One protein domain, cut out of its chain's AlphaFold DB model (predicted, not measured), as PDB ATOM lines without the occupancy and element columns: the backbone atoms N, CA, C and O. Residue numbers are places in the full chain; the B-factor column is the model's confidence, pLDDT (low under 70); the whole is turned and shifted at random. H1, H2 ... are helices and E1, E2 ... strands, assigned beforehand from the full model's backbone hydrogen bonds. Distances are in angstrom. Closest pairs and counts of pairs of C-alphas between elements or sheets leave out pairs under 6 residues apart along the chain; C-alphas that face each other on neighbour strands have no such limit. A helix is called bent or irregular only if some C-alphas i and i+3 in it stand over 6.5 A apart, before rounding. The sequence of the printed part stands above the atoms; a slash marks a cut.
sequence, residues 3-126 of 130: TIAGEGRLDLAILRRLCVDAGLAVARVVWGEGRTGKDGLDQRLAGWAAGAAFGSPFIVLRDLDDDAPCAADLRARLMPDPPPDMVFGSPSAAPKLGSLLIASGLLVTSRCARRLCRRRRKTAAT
ATOM      1  N   THR A   3      66.953 -17.668  99.744       91.62
ATOM      2  CA  THR A   3      66.501 -16.313  99.417       91.62
ATOM      3  C   THR A   3      67.114 -15.882  98.091       91.62
ATOM      4  O   THR A   3      68.299 -16.106  97.869       91.62
ATOM      5  N   ILE A   4      66.330 -15.268  97.204       92.19
ATOM      6  CA  ILE A   4      66.807 -14.865  95.875       92.19
ATOM      7  C   ILE A   4      66.655 -13.361  95.617       92.19
ATOM      8  O   ILE A   4      65.734 -12.715  96.128       92.19
ATOM      9  N   ALA A   5      67.549 -12.815  94.797       91.81
ATOM     10  CA  ALA A   5      67.536 -11.428  94.336       91.81
ATOM     11  C   ALA A   5      68.003 -11.348  92.875       91.81
ATOM     12  O   ALA A   5      68.985 -11.992  92.513       91.81
ATOM     13  N   GLY A   6      67.328 -10.544  92.056       89.25
ATOM     14  CA  GLY A   6      67.719 -10.254  90.670       89.25
ATOM     15  C   GLY A   6      67.396  -8.806  90.310       89.25
ATOM     16  O   GLY A   6      66.545  -8.204  90.965       89.25
ATOM     17  N   GLU A   7      68.057  -8.227  89.311       83.31
ATOM     18  CA  GLU A   7      67.886  -6.812  88.941       83.31
ATOM     19  C   GLU A   7      66.505  -6.516  88.367       83.31
ATOM     20  O   GLU A   7      65.971  -5.414  88.538       83.31
ATOM     21  N   GLY A   8      65.925  -7.515  87.703       85.75
ATOM     22  CA  GLY A   8      64.611  -7.433  87.094       85.75
ATOM     23  C   GLY A   8      63.820  -8.736  87.139       85.75
ATOM     24  O   GLY A   8      64.227  -9.762  87.685       85.75
ATOM     25  N   ARG A   9      62.637  -8.690  86.521       88.94
ATOM     26  CA  ARG A   9      61.706  -9.829  86.472       88.94
ATOM     27  C   ARG A   9      62.281 -11.029  85.719       88.94
ATOM     28  O   ARG A   9      61.993 -12.164  86.095       88.94
ATOM     29  N   LEU A  10      63.074 -10.780  84.676       86.69
ATOM     30  CA  LEU A  10      63.694 -11.835  83.877       86.69
ATOM     31  C   LEU A  10      64.712 -12.627  84.706       86.69
ATOM     32  O   LEU A  10      64.633 -13.853  84.755       86.69
ATOM     33  N   ASP A  11      65.583 -11.937  85.438       85.44
ATOM     34  CA  ASP A  11      66.577 -12.552  86.325       85.44
ATOM     35  C   ASP A  11      65.922 -13.449  87.365       85.44
ATOM     36  O   ASP A  11      66.372 -14.565  87.614       85.44
ATOM     37  N   LEU A  12      64.814 -12.988  87.946       91.06
ATOM     38  CA  LEU A  12      64.055 -13.775  88.907       91.06
ATOM     39  C   LEU A  12      63.408 -15.007  88.282       91.06
ATOM     40  O   LEU A  12      63.375 -16.057  88.920       91.06
ATOM     41  N   ALA A  13      62.894 -14.906  87.055       90.75
ATOM     42  CA  ALA A  13      62.361 -16.062  86.341       90.75
ATOM     43  C   ALA A  13      63.462 -17.108  86.094       90.75
ATOM     44  O   ALA A  13      63.251 -18.295  86.350       90.75
ATOM     45  N   ILE A  14      64.655 -16.659  85.688       88.25
ATOM     46  CA  ILE A  14      65.832 -17.514  85.502       88.25
ATOM     47  C   ILE A  14      66.255 -18.142  86.835       88.25
ATOM     48  O   ILE A  14      66.392 -19.361  86.920       88.25
ATOM     49  N   LEU A  15      66.404 -17.349  87.898       89.12
ATOM     50  CA  LEU A  15      66.787 -17.827  89.229       89.12
ATOM     51  C   LEU A  15      65.807 -18.856  89.781       89.12
ATOM     52  O   LEU A  15      66.231 -19.878  90.315       89.12
ATOM     53  N   ARG A  16      64.501 -18.618  89.635       93.12
ATOM     54  CA  ARG A  16      63.469 -19.579  90.037       93.12
ATOM     55  C   ARG A  16      63.618 -20.891  89.287       93.12
ATOM     56  O   ARG A  16      63.581 -21.944  89.917       93.12
ATOM     57  N   ARG A  17      63.824 -20.832  87.968       90.75
ATOM     58  CA  ARG A  17      64.030 -22.037  87.166       90.75
ATOM     59  C   ARG A  17      65.284 -22.796  87.604       90.75
ATOM     60  O   ARG A  17      65.200 -23.999  87.817       90.75
ATOM     61  N   LEU A  18      66.396 -22.093  87.822       86.12
ATOM     62  CA  LEU A  18      67.642 -22.686  88.315       86.12
ATOM     63  C   LEU A  18      67.481 -23.314  89.704       86.12
ATOM     64  O   LEU A  18      68.030 -24.382  89.950       86.12
ATOM     65  N   CYS A  19      66.715 -22.686  90.601       87.75
ATOM     66  CA  CYS A  19      66.412 -23.259  91.912       87.75
ATOM     67  C   CYS A  19      65.619 -24.563  91.772       87.75
ATOM     68  O   CYS A  19      65.989 -25.556  92.392       87.75
ATOM     69  N   VAL A  20      64.585 -24.583  90.924       90.44
ATOM     70  CA  VAL A  20      63.794 -25.794  90.643       90.44
ATOM     71  C   VAL A  20      64.677 -26.908  90.085       90.44
ATOM     72  O   VAL A  20      64.656 -28.017  90.614       90.44
ATOM     73  N   ASP A  21      65.491 -26.608  89.072       87.38
ATOM     74  CA  ASP A  21      66.379 -27.591  88.438       87.38
ATOM     75  C   ASP A  21      67.453 -28.126  89.408       87.38
ATOM     76  O   ASP A  21      67.937 -29.243  89.243       87.38
ATOM     77  N   ALA A  22      67.795 -27.364  90.449       83.38
ATOM     78  CA  ALA A  22      68.722 -27.770  91.501       83.38
ATOM     79  C   ALA A  22      68.066 -28.422  92.731       83.38
ATOM     80  O   ALA A  22      68.763 -28.714  93.702       83.38
ATOM     81  N   GLY A  23      66.741 -28.596  92.747       89.31
ATOM     82  CA  GLY A  23      66.022 -29.104  93.921       89.31
ATOM     83  C   GLY A  23      65.991 -28.134  95.112       89.31
ATOM     84  O   GLY A  23      65.774 -28.549  96.250       89.31
ATOM     85  N   LEU A  24      66.205 -26.837  94.882       87.62
ATOM     86  CA  LEU A  24      66.126 -25.798  95.907       87.62
ATOM     87  C   LEU A  24      64.730 -25.173  95.976       87.62
ATOM     88  O   LEU A  24      64.223 -24.614  95.005       87.62
ATOM     89  N   ALA A  25      64.152 -25.143  97.175       91.44
ATOM     90  CA  ALA A  25      62.955 -24.353  97.449       91.44
ATOM     91  C   ALA A  25      63.307 -22.873  97.676       91.44
ATOM     92  O   ALA A  25      64.121 -22.557  98.548       91.44
ATOM     93  N   VAL A  26      62.663 -21.962  96.945       92.81
ATOM     94  CA  VAL A  26      62.786 -20.512  97.162       92.81
ATOM     95  C   VAL A  26      61.923 -20.107  98.360       92.81
ATOM     96  O   VAL A  26      60.707 -20.262  98.322       92.81
ATOM     97  N   ALA A  27      62.542 -19.583  99.420       92.06
ATOM     98  CA  ALA A  27      61.840 -19.068 100.600       92.06
ATOM     99  C   ALA A  27      61.289 -17.659 100.371       92.06
ATOM    100  O   ALA A  27      60.174 -17.344 100.779       92.06
ATOM    101  N   ARG A  28      62.098 -16.785  99.759       93.19
ATOM    102  CA  ARG A  28      61.786 -15.359  99.640       93.19
ATOM    103  C   ARG A  28      62.476 -14.730  98.439       93.19
ATOM    104  O   ARG A  28      63.611 -15.078  98.124       93.19
ATOM    105  N   VAL A  29      61.818 -13.743  97.835       93.31
ATOM    106  CA  VAL A  29      62.436 -12.803  96.896       93.31
ATOM    107  C   VAL A  29      62.661 -11.464  97.599       93.31
ATOM    108  O   VAL A  29      61.720 -10.870  98.127       93.31
ATOM    109  N   VAL A  30      63.904 -10.983  97.648       91.31
ATOM    110  CA  VAL A  30      64.257  -9.739  98.370       91.31
ATOM    111  C   VAL A  30      64.482  -8.530  97.460       91.31
ATOM    112  O   VAL A  30      64.449  -7.404  97.955       91.31
ATOM    113  N   TRP A  31      64.637  -8.741  96.150       91.25
ATOM    114  CA  TRP A  31      64.794  -7.704  95.119       91.25
ATOM    115  C   TRP A  31      64.360  -8.242  93.742       91.25
ATOM    116  O   TRP A  31      64.446  -9.449  93.529       91.25
ATOM    117  N   GLY A  32      63.874  -7.384  92.836       85.00
ATOM    118  CA  GLY A  32      63.450  -7.732  91.464       85.00
ATOM    119  C   GLY A  32      61.928  -7.785  91.220       85.00
ATOM    120  O   GLY A  32      61.471  -7.613  90.089       85.00
ATOM    121  N   GLU A  33      61.099  -7.952  92.259       83.12
ATOM    122  CA  GLU A  33      59.625  -7.911  92.157       83.12
ATOM    123  C   GLU A  33      59.093  -6.487  92.355       83.12
ATOM    124  O   GLU A  33      58.609  -6.123  93.423       83.12
ATOM    125  N   GLY A  34      59.252  -5.643  91.333       79.56
ATOM    126  CA  GLY A  34      58.836  -4.230  91.381       79.56
ATOM    127  C   GLY A  34      59.845  -3.293  92.054       79.56
ATOM    128  O   GLY A  34      59.655  -2.084  92.050       79.56
ATOM    129  N   ARG A  35      60.945  -3.844  92.575       81.38
ATOM    130  CA  ARG A  35      62.152  -3.109  92.971       81.38
ATOM    131  C   ARG A  35      63.257  -3.485  91.998       81.38
ATOM    132  O   ARG A  35      63.656  -4.646  91.989       81.38
ATOM    133  N   THR A  36      63.678  -2.547  91.161       80.00
ATOM    134  CA  THR A  36      64.583  -2.810  90.035       80.00
ATOM    135  C   THR A  36      65.806  -1.912  90.077       80.00
ATOM    136  O   THR A  36      65.803  -0.872  90.734       80.00
ATOM    137  N   GLY A  37      66.830  -2.301  89.325       81.62
ATOM    138  CA  GLY A  37      68.038  -1.505  89.132       81.62
ATOM    139  C   GLY A  37      69.214  -1.973  89.984       81.62
ATOM    140  O   GLY A  37      69.049  -2.496  91.092       81.62
ATOM    141  N   LYS A  38      70.405  -1.770  89.421       81.06
ATOM    142  CA  LYS A  38      71.690  -2.250  89.935       81.06
ATOM    143  C   LYS A  38      72.118  -1.532  91.200       81.06
ATOM    144  O   LYS A  38      72.483  -2.190  92.163       81.06
ATOM    145  N   ASP A  39      71.962  -0.213  91.252       87.25
ATOM    146  CA  ASP A  39      72.394   0.583  92.406       87.25
ATOM    147  C   ASP A  39      71.659   0.177  93.689       87.25
ATOM    148  O   ASP A  39      72.257   0.016  94.753       87.25
ATOM    149  N   GLY A  40      70.345  -0.043  93.585       87.44
ATOM    150  CA  GLY A  40      69.543  -0.502  94.714       87.44
ATOM    151  C   GLY A  40      69.882  -1.934  95.137       87.44
ATOM    152  O   GLY A  40      69.857  -2.234  96.334       87.44
ATOM    153  N   LEU A  41      70.220  -2.806  94.187       86.12
ATOM    154  CA  LEU A  41      70.715  -4.149  94.479       86.12
ATOM    155  C   LEU A  41      72.066  -4.069  95.209       86.12
ATOM    156  O   LEU A  41      72.200  -4.630  96.297       86.12
ATOM    157  N   ASP A  42      73.018  -3.309  94.668       89.31
ATOM    158  CA  ASP A  42      74.392  -3.178  95.164       89.31
ATOM    159  C   ASP A  42      74.433  -2.611  96.593       89.31
ATOM    160  O   ASP A  42      75.115  -3.162  97.458       89.31
ATOM    161  N   GLN A  43      73.615  -1.595  96.894       90.12
ATOM    162  CA  GLN A  43      73.485  -1.015  98.242       90.12
ATOM    163  C   GLN A  43      73.033  -2.021  99.315       90.12
ATOM    164  O   GLN A  43      73.240  -1.792 100.507       90.12
ATOM    165  N   ARG A  44      72.382  -3.121  98.922       88.56
ATOM    166  CA  ARG A  44      71.813  -4.111  99.849       88.56
ATOM    167  C   ARG A  44      72.683  -5.350 100.014       88.56
ATOM    168  O   ARG A  44      72.489  -6.082 100.987       88.56
ATOM    169  N   LEU A  45      73.654  -5.564  99.122       86.38
ATOM    170  CA  LEU A  45      74.510  -6.753  99.116       86.38
ATOM    171  C   LEU A  45      75.193  -6.989 100.461       86.38
ATOM    172  O   LEU A  45      75.178  -8.115 100.949       86.38
ATOM    173  N   ALA A  46      75.727  -5.939 101.092       82.31
ATOM    174  CA  ALA A  46      76.401  -6.057 102.384       82.31
ATOM    175  C   ALA A  46      75.471  -6.593 103.489       82.31
ATOM    176  O   ALA A  46      75.866  -7.452 104.274       82.31
ATOM    177  N   GLY A  47      74.213  -6.141 103.521       81.12
ATOM    178  CA  GLY A  47      73.226  -6.620 104.492       81.12
ATOM    179  C   GLY A  47      72.820  -8.076 104.254       81.12
ATOM    180  O   GLY A  47      72.646  -8.838 105.203       81.12
ATOM    181  N   TRP A  48      72.705  -8.492 102.991       86.75
ATOM    182  CA  TRP A  48      72.418  -9.889 102.652       86.75
ATOM    183  C   TRP A  48      73.603 -10.808 102.931       86.75
ATOM    184  O   TRP A  48      73.399 -11.900 103.452       86.75
ATOM    185  N   ALA A  49      74.829 -10.353 102.661       79.25
ATOM    186  CA  ALA A  49      76.040 -11.058 103.054       79.25
ATOM    187  C   ALA A  49      76.060 -11.267 104.574       79.25
ATOM    188  O   ALA A  49      76.179 -12.398 105.029       79.25
ATOM    189  N   ALA A  50      75.814 -10.227 105.373       79.81
ATOM    190  CA  ALA A  50      75.704 -10.390 106.821       79.81
ATOM    191  C   ALA A  50      74.654 -11.454 107.203       79.81
ATOM    192  O   ALA A  50      74.952 -12.344 107.989       79.81
ATOM    193  N   GLY A  51      73.466 -11.436 106.590       76.50
ATOM    194  CA  GLY A  51      72.437 -12.460 106.811       76.50
ATOM    195  C   GLY A  51      72.870 -13.884 106.431       76.50
ATOM    196  O   GLY A  51      72.561 -14.834 107.153       76.50
ATOM    197  N   ALA A  52      73.619 -14.039 105.339       79.12
ATOM    198  CA  ALA A  52      74.197 -15.319 104.934       79.12
ATOM    199  C   ALA A  52      75.207 -15.857 105.949       79.12
ATOM    200  O   ALA A  52      75.209 -17.056 106.208       79.12
ATOM    201  N   ALA A  53      75.991 -14.994 106.597       75.19
ATOM    202  CA  ALA A  53      76.894 -15.410 107.671       75.19
ATOM    203  C   ALA A  53      76.157 -16.002 108.894       75.19
ATOM    204  O   ALA A  53      76.753 -16.753 109.660       75.19
ATOM    205  N   PHE A  54      74.859 -15.713 109.056       80.56
ATOM    206  CA  PHE A  54      74.000 -16.273 110.107       80.56
ATOM    207  C   PHE A  54      73.140 -17.461 109.631       80.56
ATOM    208  O   PHE A  54      72.134 -17.788 110.258       80.56
ATOM    209  N   GLY A  55      73.508 -18.110 108.521       76.88
ATOM    210  CA  GLY A  55      72.873 -19.348 108.051       76.88
ATOM    211  C   GLY A  55      71.626 -19.153 107.182       76.88
ATOM    212  O   GLY A  55      70.877 -20.103 106.954       76.88
ATOM    213  N   SER A  56      71.379 -17.940 106.683       78.62
ATOM    214  CA  SER A  56      70.316 -17.681 105.702       78.62
ATOM    215  C   SER A  56      70.894 -17.673 104.284       78.62
ATOM    216  O   SER A  56      71.476 -16.668 103.903       78.62
ATOM    217  N   PRO A  57      70.746 -18.722 103.463       83.94
ATOM    218  CA  PRO A  57      71.400 -18.763 102.156       83.94
ATOM    219  C   PRO A  57      70.780 -17.774 101.156       83.94
ATOM    220  O   PRO A  57      69.549 -17.681 101.037       83.94
ATOM    221  N   PHE A  58      71.635 -17.082 100.396       86.94
ATOM    222  CA  PHE A  58      71.242 -16.117  99.360       86.94
ATOM    223  C   PHE A  58      71.794 -16.495  97.982       86.94
ATOM    224  O   PHE A  58      72.958 -16.872  97.842       86.94
ATOM    225  N   ILE A  59      70.974 -16.302  96.947       88.44
ATOM    226  CA  ILE A  59      71.393 -16.338  95.544       88.44
ATOM    227  C   ILE A  59      71.070 -14.988  94.909       88.44
ATOM    228  O   ILE A  59      69.910 -14.579  94.853       88.44
ATOM    229  N   VAL A  60      72.097 -14.305  94.414       88.44
ATOM    230  CA  VAL A  60      71.970 -13.007  93.754       88.44
ATOM    231  C   VAL A  60      72.434 -13.119  92.306       88.44
ATOM    232  O   VAL A  60      73.573 -13.517  92.042       88.44
ATOM    233  N   LEU A  61      71.556 -12.756  91.373       88.50
ATOM    234  CA  LEU A  61      71.875 -12.613  89.954       88.50
ATOM    235  C   LEU A  61      71.995 -11.123  89.626       88.50
ATOM    236  O   LEU A  61      71.049 -10.368  89.842       88.50
ATOM    237  N   ARG A  62      73.168 -10.716  89.141       83.94
ATOM    238  CA  ARG A  62      73.476  -9.342  88.737       83.94
ATOM    239  C   ARG A  62      74.238  -9.367  87.419       83.94
ATOM    240  O   ARG A  62      75.244 -10.069  87.284       83.94
ATOM    241  N   ASP A  63      73.795  -8.573  86.466       82.12
ATOM    242  CA  ASP A  63      74.463  -8.358  85.202       82.12
ATOM    243  C   ASP A  63      75.816  -7.678  85.394       82.12
ATOM    244  O   ASP A  63      76.027  -6.829  86.262       82.12
ATOM    245  N   LEU A  64      76.770  -8.086  84.558       80.38
ATOM    246  CA  LEU A  64      78.113  -7.518  84.558       80.38
ATOM    247  C   LEU A  64      78.166  -6.180  83.808       80.38
ATOM    248  O   LEU A  64      78.873  -5.281  84.250       80.38
ATOM    249  N   ASP A  65      77.462  -6.087  82.675       80.94
ATOM    250  CA  ASP A  65      77.573  -5.019  81.671       80.94
ATOM    251  C   ASP A  65      79.018  -4.528  81.486       80.94
ATOM    252  O   ASP A  65      79.924  -5.335  81.248       80.94
ATOM    253  N   ASP A  66      79.226  -3.219  81.626       79.81
ATOM    254  CA  ASP A  66      80.521  -2.550  81.580       79.81
ATOM    255  C   ASP A  66      81.009  -2.134  82.980       79.81
ATOM    256  O   ASP A  66      82.005  -1.426  83.120       79.81
ATOM    257  N   ASP A  67      80.353  -2.620  84.042       75.62
ATOM    258  CA  ASP A  67      80.662  -2.243  85.423       75.62
ATOM    259  C   ASP A  67      82.029  -2.757  85.881       75.62
ATOM    260  O   ASP A  67      82.632  -2.192  86.797       75.62
ATOM    261  N   ALA A  68      82.508  -3.854  85.292       78.69
ATOM    262  CA  ALA A  68      83.837  -4.397  85.528       78.69
ATOM    263  C   ALA A  68      84.326  -5.231  84.329       78.69
ATOM    264  O   ALA A  68      83.523  -5.748  83.551       78.69
ATOM    265  N   PRO A  69      85.643  -5.488  84.210       76.19
ATOM    266  CA  PRO A  69      86.182  -6.332  83.142       76.19
ATOM    267  C   PRO A  69      85.649  -7.773  83.154       76.19
ATOM    268  O   PRO A  69      85.665  -8.445  82.119       76.19
ATOM    269  N   CYS A  70      85.236  -8.281  84.321       77.19
ATOM    270  CA  CYS A  70      84.637  -9.603  84.477       77.19
ATOM    271  C   CYS A  70      83.854  -9.745  85.795       77.19
ATOM    272  O   CYS A  70      84.077  -8.997  86.745       77.19
ATOM    273  N   ALA A  71      83.010 -10.779  85.887       75.12
ATOM    274  CA  ALA A  71      82.182 -11.056  87.068       75.12
ATOM    275  C   ALA A  71      82.989 -11.250  88.365       75.12
ATOM    276  O   ALA A  71      82.526 -10.888  89.440       75.12
ATOM    277  N   ALA A  72      84.209 -11.792  88.279       75.94
ATOM    278  CA  ALA A  72      85.064 -11.958  89.455       75.94
ATOM    279  C   ALA A  72      85.567 -10.612  90.004       75.94
ATOM    280  O   ALA A  72      85.602 -10.436  91.218       75.94
ATOM    281  N   ASP A  73      85.913  -9.668  89.122       75.12
ATOM    282  CA  ASP A  73      86.341  -8.319  89.517       75.12
ATOM    283  C   ASP A  73      85.165  -7.539  90.109       75.12
ATOM    284  O   ASP A  73      85.295  -6.900  91.149       75.12
ATOM    285  N   LEU A  74      83.987  -7.683  89.496       79.81
ATOM    286  CA  LEU A  74      82.752  -7.114  90.017       79.81
ATOM    287  C   LEU A  74      82.410  -7.658  91.409       79.81
ATOM    288  O   LEU A  74      82.132  -6.880  92.318       79.81
ATOM    289  N   ARG A  75      82.490  -8.983  91.603       82.44
ATOM    290  CA  ARG A  75      82.274  -9.601  92.915       82.44
ATOM    291  C   ARG A  75      83.274  -9.075  93.934       82.44
ATOM    292  O   ARG A  75      82.862  -8.702  95.016       82.44
ATOM    293  N   ALA A  76      84.566  -9.045  93.611       80.88
ATOM    294  CA  ALA A  76      85.591  -8.587  94.548       80.88
ATOM    295  C   ALA A  76      85.383  -7.124  94.968       80.88
ATOM    296  O   ALA A  76      85.647  -6.781  96.116       80.88
ATOM    297  N   ARG A  77      84.873  -6.278  94.061       82.44
ATOM    298  CA  ARG A  77      84.528  -4.886  94.362       82.44
ATOM    299  C   ARG A  77      83.303  -4.767  95.268       82.44
ATOM    300  O   ARG A  77      83.326  -3.982  96.206       82.44
ATOM    301  N   LEU A  78      82.234  -5.500  94.960       82.12
ATOM    302  CA  LEU A  78      80.948  -5.369  95.656       82.12
ATOM    303  C   LEU A  78      80.878  -6.180  96.957       82.12
ATOM    304  O   LEU A  78      80.162  -5.819  97.884       82.12
ATOM    305  N   MET A  79      81.612  -7.287  97.015       80.38
ATOM    306  CA  MET A  79      81.624  -8.277  98.091       80.38
ATOM    307  C   MET A  79      83.042  -8.866  98.212       80.38
ATOM    308  O   MET A  79      83.304  -9.976  97.719       80.38
ATOM    309  N   PRO A  80      83.985  -8.127  98.825       74.62
ATOM    310  CA  PRO A  80      85.371  -8.574  98.960       74.62
ATOM    311  C   PRO A  80      85.491  -9.864  99.785       74.62
ATOM    312  O   PRO A  80      86.267 -10.743  99.410       74.62
ATOM    313  N   ASP A  81      84.659 -10.014 100.821       73.88
ATOM    314  CA  ASP A  81      84.636 -11.171 101.723       73.88
ATOM    315  C   ASP A  81      83.224 -11.791 101.808       73.88
ATOM    316  O   ASP A  81      82.449 -11.476 102.713       73.88
ATOM    317  N   PRO A  82      82.805 -12.587 100.805       68.25
ATOM    318  CA  PRO A  82      81.484 -13.193 100.816       68.25
ATOM    319  C   PRO A  82      81.451 -14.403 101.761       68.25
ATOM    320  O   PRO A  82      82.332 -15.264 101.679       68.25
ATOM    321  N   PRO A  83      80.404 -14.546 102.588       69.06
ATOM    322  CA  PRO A  83      80.229 -15.738 103.400       69.06
ATOM    323  C   PRO A  83      79.957 -16.965 102.524       69.06
ATOM    324  O   PRO A  83      79.421 -16.835 101.416       69.06
ATOM    325  N   PRO A  84      80.279 -18.171 103.022       68.56
ATOM    326  CA  PRO A  84      80.146 -19.412 102.260       68.56
ATOM    327  C   PRO A  84      78.711 -19.685 101.780       68.56
ATOM    328  O   PRO A  84      78.528 -20.324 100.748       68.56
ATOM    329  N   ASP A  85      77.692 -19.145 102.451       67.12
ATOM    330  CA  ASP A  85      76.281 -19.360 102.103       67.12
ATOM    331  C   ASP A  85      75.699 -18.321 101.120       67.12
ATOM    332  O   ASP A  85      74.483 -18.259 100.915       67.12
ATOM    333  N   MET A  86      76.549 -17.509 100.475       58.06
ATOM    334  CA  MET A  86      76.131 -16.520  99.477       58.06
ATOM    335  C   MET A  86      76.685 -16.818  98.078       58.06
ATOM    336  O   MET A  86      77.895 -16.909  97.865       58.06
ATOM    337  N   VAL A  87      75.790 -16.894  97.087       69.62
ATOM    338  CA  VAL A  87      76.136 -17.081  95.670       69.62
ATOM    339  C   VAL A  87      75.859 -15.799  94.882       69.62
ATOM    340  O   VAL A  87      74.751 -15.270  94.918       69.62
ATOM    341  N   PHE A  88      76.866 -15.326  94.139       61.03
ATOM    342  CA  PHE A  88      76.808 -14.118  93.305       61.03
ATOM    343  C   PHE A  88      77.319 -14.417  91.889       61.03
ATOM    344  O   PHE A  88      78.409 -14.978  91.733       61.03
ATOM    345  N   GLY A  89      76.568 -14.047  90.851       61.25
ATOM    346  CA  GLY A  89      76.959 -14.310  89.461       61.25
ATOM    347  C   GLY A  89      76.257 -13.427  88.430       61.25
ATOM    348  O   GLY A  89      75.303 -12.733  88.764       61.25
ATOM    349  N   SER A  90      76.737 -13.490  87.180       45.94
ATOM    350  CA  SER A  90      76.164 -12.805  86.012       45.94
ATOM    351  C   SER A  90      75.724 -13.807  84.932       45.94
ATOM    352  O   SER A  90      76.397 -14.826  84.737       45.94
ATOM    353  N   PRO A  91      74.644 -13.539  84.176       45.81
ATOM    354  CA  PRO A  91      74.131 -14.473  83.169       45.81
ATOM    355  C   PRO A  91      75.069 -14.644  81.961       45.81
ATOM    356  O   PRO A  91      75.144 -15.728  81.385       45.81
ATOM    357  N   SER A  92      75.881 -13.635  81.622       40.47
ATOM    358  CA  SER A  92      76.872 -13.695  80.528       40.47
ATOM    359  C   SER A  92      78.036 -14.676  80.757       40.47
ATOM    360  O   SER A  92      78.824 -14.938  79.846       40.47
ATOM    361  N   ALA A  93      78.159 -15.243  81.963       40.62
ATOM    362  CA  ALA A  93      79.213 -16.180  82.347       40.62
ATOM    363  C   ALA A  93      78.798 -17.663  82.269       40.62
ATOM    364  O   ALA A  93      79.524 -18.512  82.794       40.62
ATOM    365  N   ALA A  94      77.678 -17.993  81.614       35.94
ATOM    366  CA  ALA A  94      77.173 -19.361  81.485       35.94
ATOM    367  C   ALA A  94      77.530 -20.014  80.127       35.94
ATOM    368  O   ALA A  94      76.707 -20.031  79.210       35.94
ATOM    369  N   PRO A  95      78.730 -20.602  79.939       32.03
ATOM    370  CA  PRO A  95      78.957 -21.494  78.817       32.03
ATOM    371  C   PRO A  95      78.386 -22.869  79.177       32.03
ATOM    372  O   PRO A  95      79.003 -23.591  79.948       32.03
ATOM    373  N   LYS A  96      77.246 -23.222  78.571       27.11
ATOM    374  CA  LYS A  96      76.645 -24.569  78.523       27.11
ATOM    375  C   LYS A  96      76.279 -25.178  79.888       27.11
ATOM    376  O   LYS A  96      77.136 -25.475  80.712       27.11
ATOM    377  N   LEU A  97      74.981 -25.436  80.082       35.38
ATOM    378  CA  LEU A  97      74.465 -26.292  81.152       35.38
ATOM    379  C   LEU A  97      75.218 -27.631  81.159       35.38
ATOM    380  O   LEU A  97      75.018 -28.482  80.298       35.38
ATOM    381  N   GLY A  98      76.098 -27.787  82.135       26.19
ATOM    382  CA  GLY A  98      76.863 -28.990  82.401       26.19
ATOM    383  C   GLY A  98      77.553 -28.784  83.737       26.19
ATOM    384  O   GLY A  98      78.518 -28.027  83.816       26.19
ATOM    385  N   SER A  99      77.012 -29.427  84.773       26.12
ATOM    386  CA  SER A  99      77.481 -29.392  86.168       26.12
ATOM    387  C   SER A  99      77.007 -28.182  86.981       26.12
ATOM    388  O   SER A  99      77.778 -27.309  87.381       26.12
ATOM    389  N   LEU A 100      75.703 -28.176  87.262       30.36
ATOM    390  CA  LEU A 100      75.063 -27.373  88.299       30.36
ATOM    391  C   LEU A 100      75.499 -27.912  89.676       30.36
ATOM    392  O   LEU A 100      74.879 -28.819  90.219       30.36
ATOM    393  N   LEU A 101      76.607 -27.405  90.220       26.25
ATOM    394  CA  LEU A 101      77.011 -27.675  91.603       26.25
ATOM    395  C   LEU A 101      76.435 -26.576  92.495       26.25
ATOM    396  O   LEU A 101      77.057 -25.547  92.746       26.25
ATOM    397  N   ILE A 102      75.204 -26.821  92.938       32.31
ATOM    398  CA  ILE A 102      74.618 -26.175  94.106       32.31
ATOM    399  C   ILE A 102      74.965 -27.056  95.302       32.31
ATOM    400  O   ILE A 102      74.247 -27.977  95.669       32.31
ATOM    401  N   ALA A 103      76.120 -26.778  95.881       21.61
ATOM    402  CA  ALA A 103      76.418 -27.063  97.272       21.61
ATOM    403  C   ALA A 103      76.994 -25.757  97.817       21.61
ATOM    404  O   ALA A 103      77.732 -25.081  97.097       21.61
ATOM    405  N   SER A 104      76.569 -25.366  99.016       29.28
ATOM    406  CA  SER A 104      76.963 -24.149  99.727       29.28
ATOM    407  C   SER A 104      78.379 -23.681  99.352       29.28
ATOM    408  O   SER A 104      79.349 -24.407  99.561       29.28
ATOM    409  N   GLY A 105      78.491 -22.503  98.727       27.28
ATOM    410  CA  GLY A 105      79.787 -21.874  98.444       27.28
ATOM    411  C   GLY A 105      80.336 -21.930  97.018       27.28
ATOM    412  O   GLY A 105      81.549 -21.783  96.857       27.28
ATOM    413  N   LEU A 106      79.521 -22.070  95.962       33.75
ATOM    414  CA  LEU A 106      80.053 -22.013  94.591       33.75
ATOM    415  C   LEU A 106      79.719 -20.726  93.828       33.75
ATOM    416  O   LEU A 106      78.694 -20.581  93.167       33.75
ATOM    417  N   LEU A 107      80.697 -19.820  93.827       34.41
ATOM    418  CA  LEU A 107      80.855 -18.814  92.788       34.41
ATOM    419  C   LEU A 107      81.125 -19.528  91.453       34.41
ATOM    420  O   LEU A 107      82.178 -20.156  91.296       34.41
ATOM    421  N   VAL A 108      80.225 -19.413  90.472       34.06
ATOM    422  CA  VAL A 108      80.454 -19.914  89.104       34.06
ATOM    423  C   VAL A 108      81.517 -19.042  88.427       34.06
ATOM    424  O   VAL A 108      81.253 -18.211  87.569       34.06
ATOM    425  N   THR A 109      82.777 -19.236  88.812       38.53
ATOM    426  CA  THR A 109      83.935 -18.836  88.012       38.53
ATOM    427  C   THR A 109      84.505 -20.089  87.382       38.53
ATOM    428  O   THR A 109      85.559 -20.616  87.757       38.53
ATOM    429  N   SER A 110      83.778 -20.580  86.378       37.62
ATOM    430  CA  SER A 110      84.317 -21.570  85.455       37.62
ATOM    431  C   SER A 110      85.715 -21.116  84.997       37.62
ATOM    432  O   SER A 110      86.007 -19.920  84.871       37.62
ATOM    433  N   ARG A 111      86.632 -22.054  84.728       43.12
ATOM    434  CA  ARG A 111      87.942 -21.729  84.119       43.12
ATOM    435  C   ARG A 111      87.787 -20.883  82.840       43.12
ATOM    436  O   ARG A 111      88.711 -20.156  82.478       43.12
ATOM    437  N   CYS A 112      86.618 -20.948  82.199       39.31
ATOM    438  CA  CYS A 112      86.215 -20.095  81.087       39.31
ATOM    439  C   CYS A 112      86.105 -18.617  81.499       39.31
ATOM    440  O   CYS A 112      86.757 -17.775  80.886       39.31
ATOM    441  N   ALA A 113      85.406 -18.309  82.598       48.38
ATOM    442  CA  ALA A 113      85.291 -16.953  83.140       48.38
ATOM    443  C   ALA A 113      86.660 -16.349  83.497       48.38
ATOM    444  O   ALA A 113      86.912 -15.186  83.201       48.38
ATOM    445  N   ARG A 114      87.602 -17.141  84.036       51.06
ATOM    446  CA  ARG A 114      88.982 -16.677  84.300       51.06
ATOM    447  C   ARG A 114      89.771 -16.361  83.023       51.06
ATOM    448  O   ARG A 114      90.526 -15.388  83.008       51.06
ATOM    449  N   ARG A 115      89.607 -17.138  81.942       54.12
ATOM    450  CA  ARG A 115      90.248 -16.849  80.640       54.12
ATOM    451  C   ARG A 115      89.627 -15.634  79.951       54.12
ATOM    452  O   ARG A 115      90.375 -14.797  79.451       54.12
ATOM    453  N   LEU A 116      88.300 -15.517  79.966       57.19
ATOM    454  CA  LEU A 116      87.569 -14.344  79.476       57.19
ATOM    455  C   LEU A 116      87.943 -13.090  80.267       57.19
ATOM    456  O   LEU A 116      88.235 -12.065  79.662       57.19
ATOM    457  N   CYS A 117      88.065 -13.201  81.590       59.38
ATOM    458  CA  CYS A 117      88.523 -12.118  82.449       59.38
ATOM    459  C   CYS A 117      89.951 -11.674  82.105       59.38
ATOM    460  O   CYS A 117      90.195 -10.494  81.871       59.38
ATOM    461  N   ARG A 118      90.901 -12.614  81.974       62.66
ATOM    462  CA  ARG A 118      92.275 -12.290  81.544       62.66
ATOM    463  C   ARG A 118      92.321 -11.664  80.146       62.66
ATOM    464  O   ARG A 118      93.137 -10.777  79.926       62.66
ATOM    465  N   ARG A 119      91.476 -12.106  79.205       61.19
ATOM    466  CA  ARG A 119      91.376 -11.498  77.867       61.19
ATOM    467  C   ARG A 119      90.804 -10.080  77.924       61.19
ATOM    468  O   ARG A 119      91.428  -9.190  77.362       61.19
ATOM    469  N   ARG A 120      89.695  -9.854  78.640       60.22
ATOM    470  CA  ARG A 120      89.086  -8.520  78.777       60.22
ATOM    471  C   ARG A 120      89.992  -7.525  79.502       60.22
ATOM    472  O   ARG A 120      90.093  -6.385  79.067       60.22
ATOM    473  N   ARG A 121      90.727  -7.953  80.538       62.88
ATOM    474  CA  ARG A 121      91.751  -7.101  81.176       62.88
ATOM    475  C   ARG A 121      92.854  -6.692  80.203       62.88
ATOM    476  O   ARG A 121      93.300  -5.556  80.245       62.88
ATOM    477  N   LYS A 122      93.274  -7.592  79.304       62.38
ATOM    478  CA  LYS A 122      94.275  -7.277  78.275       62.38
ATOM    479  C   LYS A 122      93.755  -6.289  77.227       62.38
ATOM    480  O   LYS A 122      94.504  -5.405  76.847       62.38
ATOM    481  N   THR A 123      92.499  -6.407  76.792       59.50
ATOM    482  CA  THR A 123      91.894  -5.458  75.835       59.50
ATOM    483  C   THR A 123      91.549  -4.107  76.463       59.50
ATOM    484  O   THR A 123      91.577  -3.098  75.771       59.50
ATOM    485  N   ALA A 124      91.249  -4.060  77.765       59.28
ATOM    486  CA  ALA A 124      91.034  -2.805  78.491       59.28
ATOM    487  C   ALA A 124      92.347  -2.048  78.786       59.28
ATOM    488  O   ALA A 124      92.324  -0.840  78.984       59.28
ATOM    489  N   ALA A 125      93.487  -2.748  78.810       59.38
ATOM    490  CA  ALA A 125      94.807  -2.165  79.063       59.38
ATOM    491  C   ALA A 125      95.472  -1.547  77.817       59.38
ATOM    492  O   ALA A 125      96.523  -0.922  77.941       59.38
ATOM    493  N   THR A 126      94.897  -1.711  76.622       50.88
ATOM    494  CA  THR A 126      95.346  -0.997  75.416       50.88
ATOM    495  C   THR A 126      94.767   0.421  75.417       50.88
ATOM    496  O   THR A 126      93.545   0.554  75.323       50.88
TER     497      THR A 126
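What this domain is: This is residues 3 to 126 of the 130 residues of an uncharacterized protein of Rhodobacteraceae bacterium (UniProt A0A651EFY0). A small, strongly twisted sheet of four parallel strands is the middle layer of the fold, with helix H1 packed on one face and the kinked helix H2 on the other. H3 packs by the edge strand E4, and the last helix, H4, lies away from the sheet, reached by a long unnamed stretch, residues 90 to 110. The printed part has 124 residues, with four named strands and four named helices alternating as E1 H1 E2 H2 E3 H3 E4 H4; the sheet's order is E2 E1 E3 E4 and the class is mixed, helices and strands. The whole is compact, with a radius of gyration of the C-alphas of 14.2 A and spans of 45 by 32 by 27 A.

How they stand to each other: The sheet has inner strands E1, residues 3 to 6, and E3, residues 58 to 61, and edge strands E2, residues 26 to 31, and E4, residues 86 to 89. E1 and E3 are parallel at 14 degrees, with N 59 and O 3 2.8 A apart, within hydrogen-bond range. E2 and E1 are parallel at 38 degrees, with N 4 and O 28 at 2.9 A. E3 and E4 are parallel at 8 degrees, with N 87 and O 58 at 2.9 A. H1, residues 9 to 21, is on the sheet at a height of 8.2 A; its closest C-alphas to E1 are Leu 12 and Gly 6, 5.4 A. H2, residues 38 to 53, is on the opposite face at a height of 8.6 A and runs along the strands, at 18 degrees to E1 on the local plane. Its closest C-alphas to E4 are Ala 52 and Met 86, 5.9 A. H2 is irregular, with C-alphas 43 and 46 7.1 A apart, and has a kink of 39 degrees near residue 46. E1, H1, E2 is a strand-helix-strand unit, two parallel neighbour strands with a helix between, and its crossover is right-handed. H3, residues 71 to 78, is on the sheet too, its closest C-alphas to E4 being Ala 71 and Gly 89, 6.6 A; E3, H3, E4 is another right-handed unit. E2, H2, E3 is a split unit, with E1 between its strands, also right-handed. H4, residues 111 to 124, is not on the sheet; with residues 113 to 117 alone it only just touches H3, with 3 pairs of C-alphas within 8 A, the closest being Ala 71 and Ala 113, 7.7 A. Every O i to N i+4 pair is within hydrogen-bond range in H1, H3 and H4; in H2, 9 of 12 are.

Where its parts are: E1 begins at C-alpha 3, (66.501, -16.313, 99.417). H2, 22.7 A long, begins at C-alpha 38, (71.690, -2.250, 89.935). H4, 20.0 A long, ends at C-alpha 124, (91.034, -2.805, 78.491). H1 measures 18.5 A and E2 13.1 A.

The domain as a whole: The C-alphas farthest apart are those of Ala 27 and Thr 126, 45.6 A. The printed part has no cut, and the link from E4 to H4 is long. The mean pLDDT of the printed part is 70.9; residues 82 to 126 are under 70.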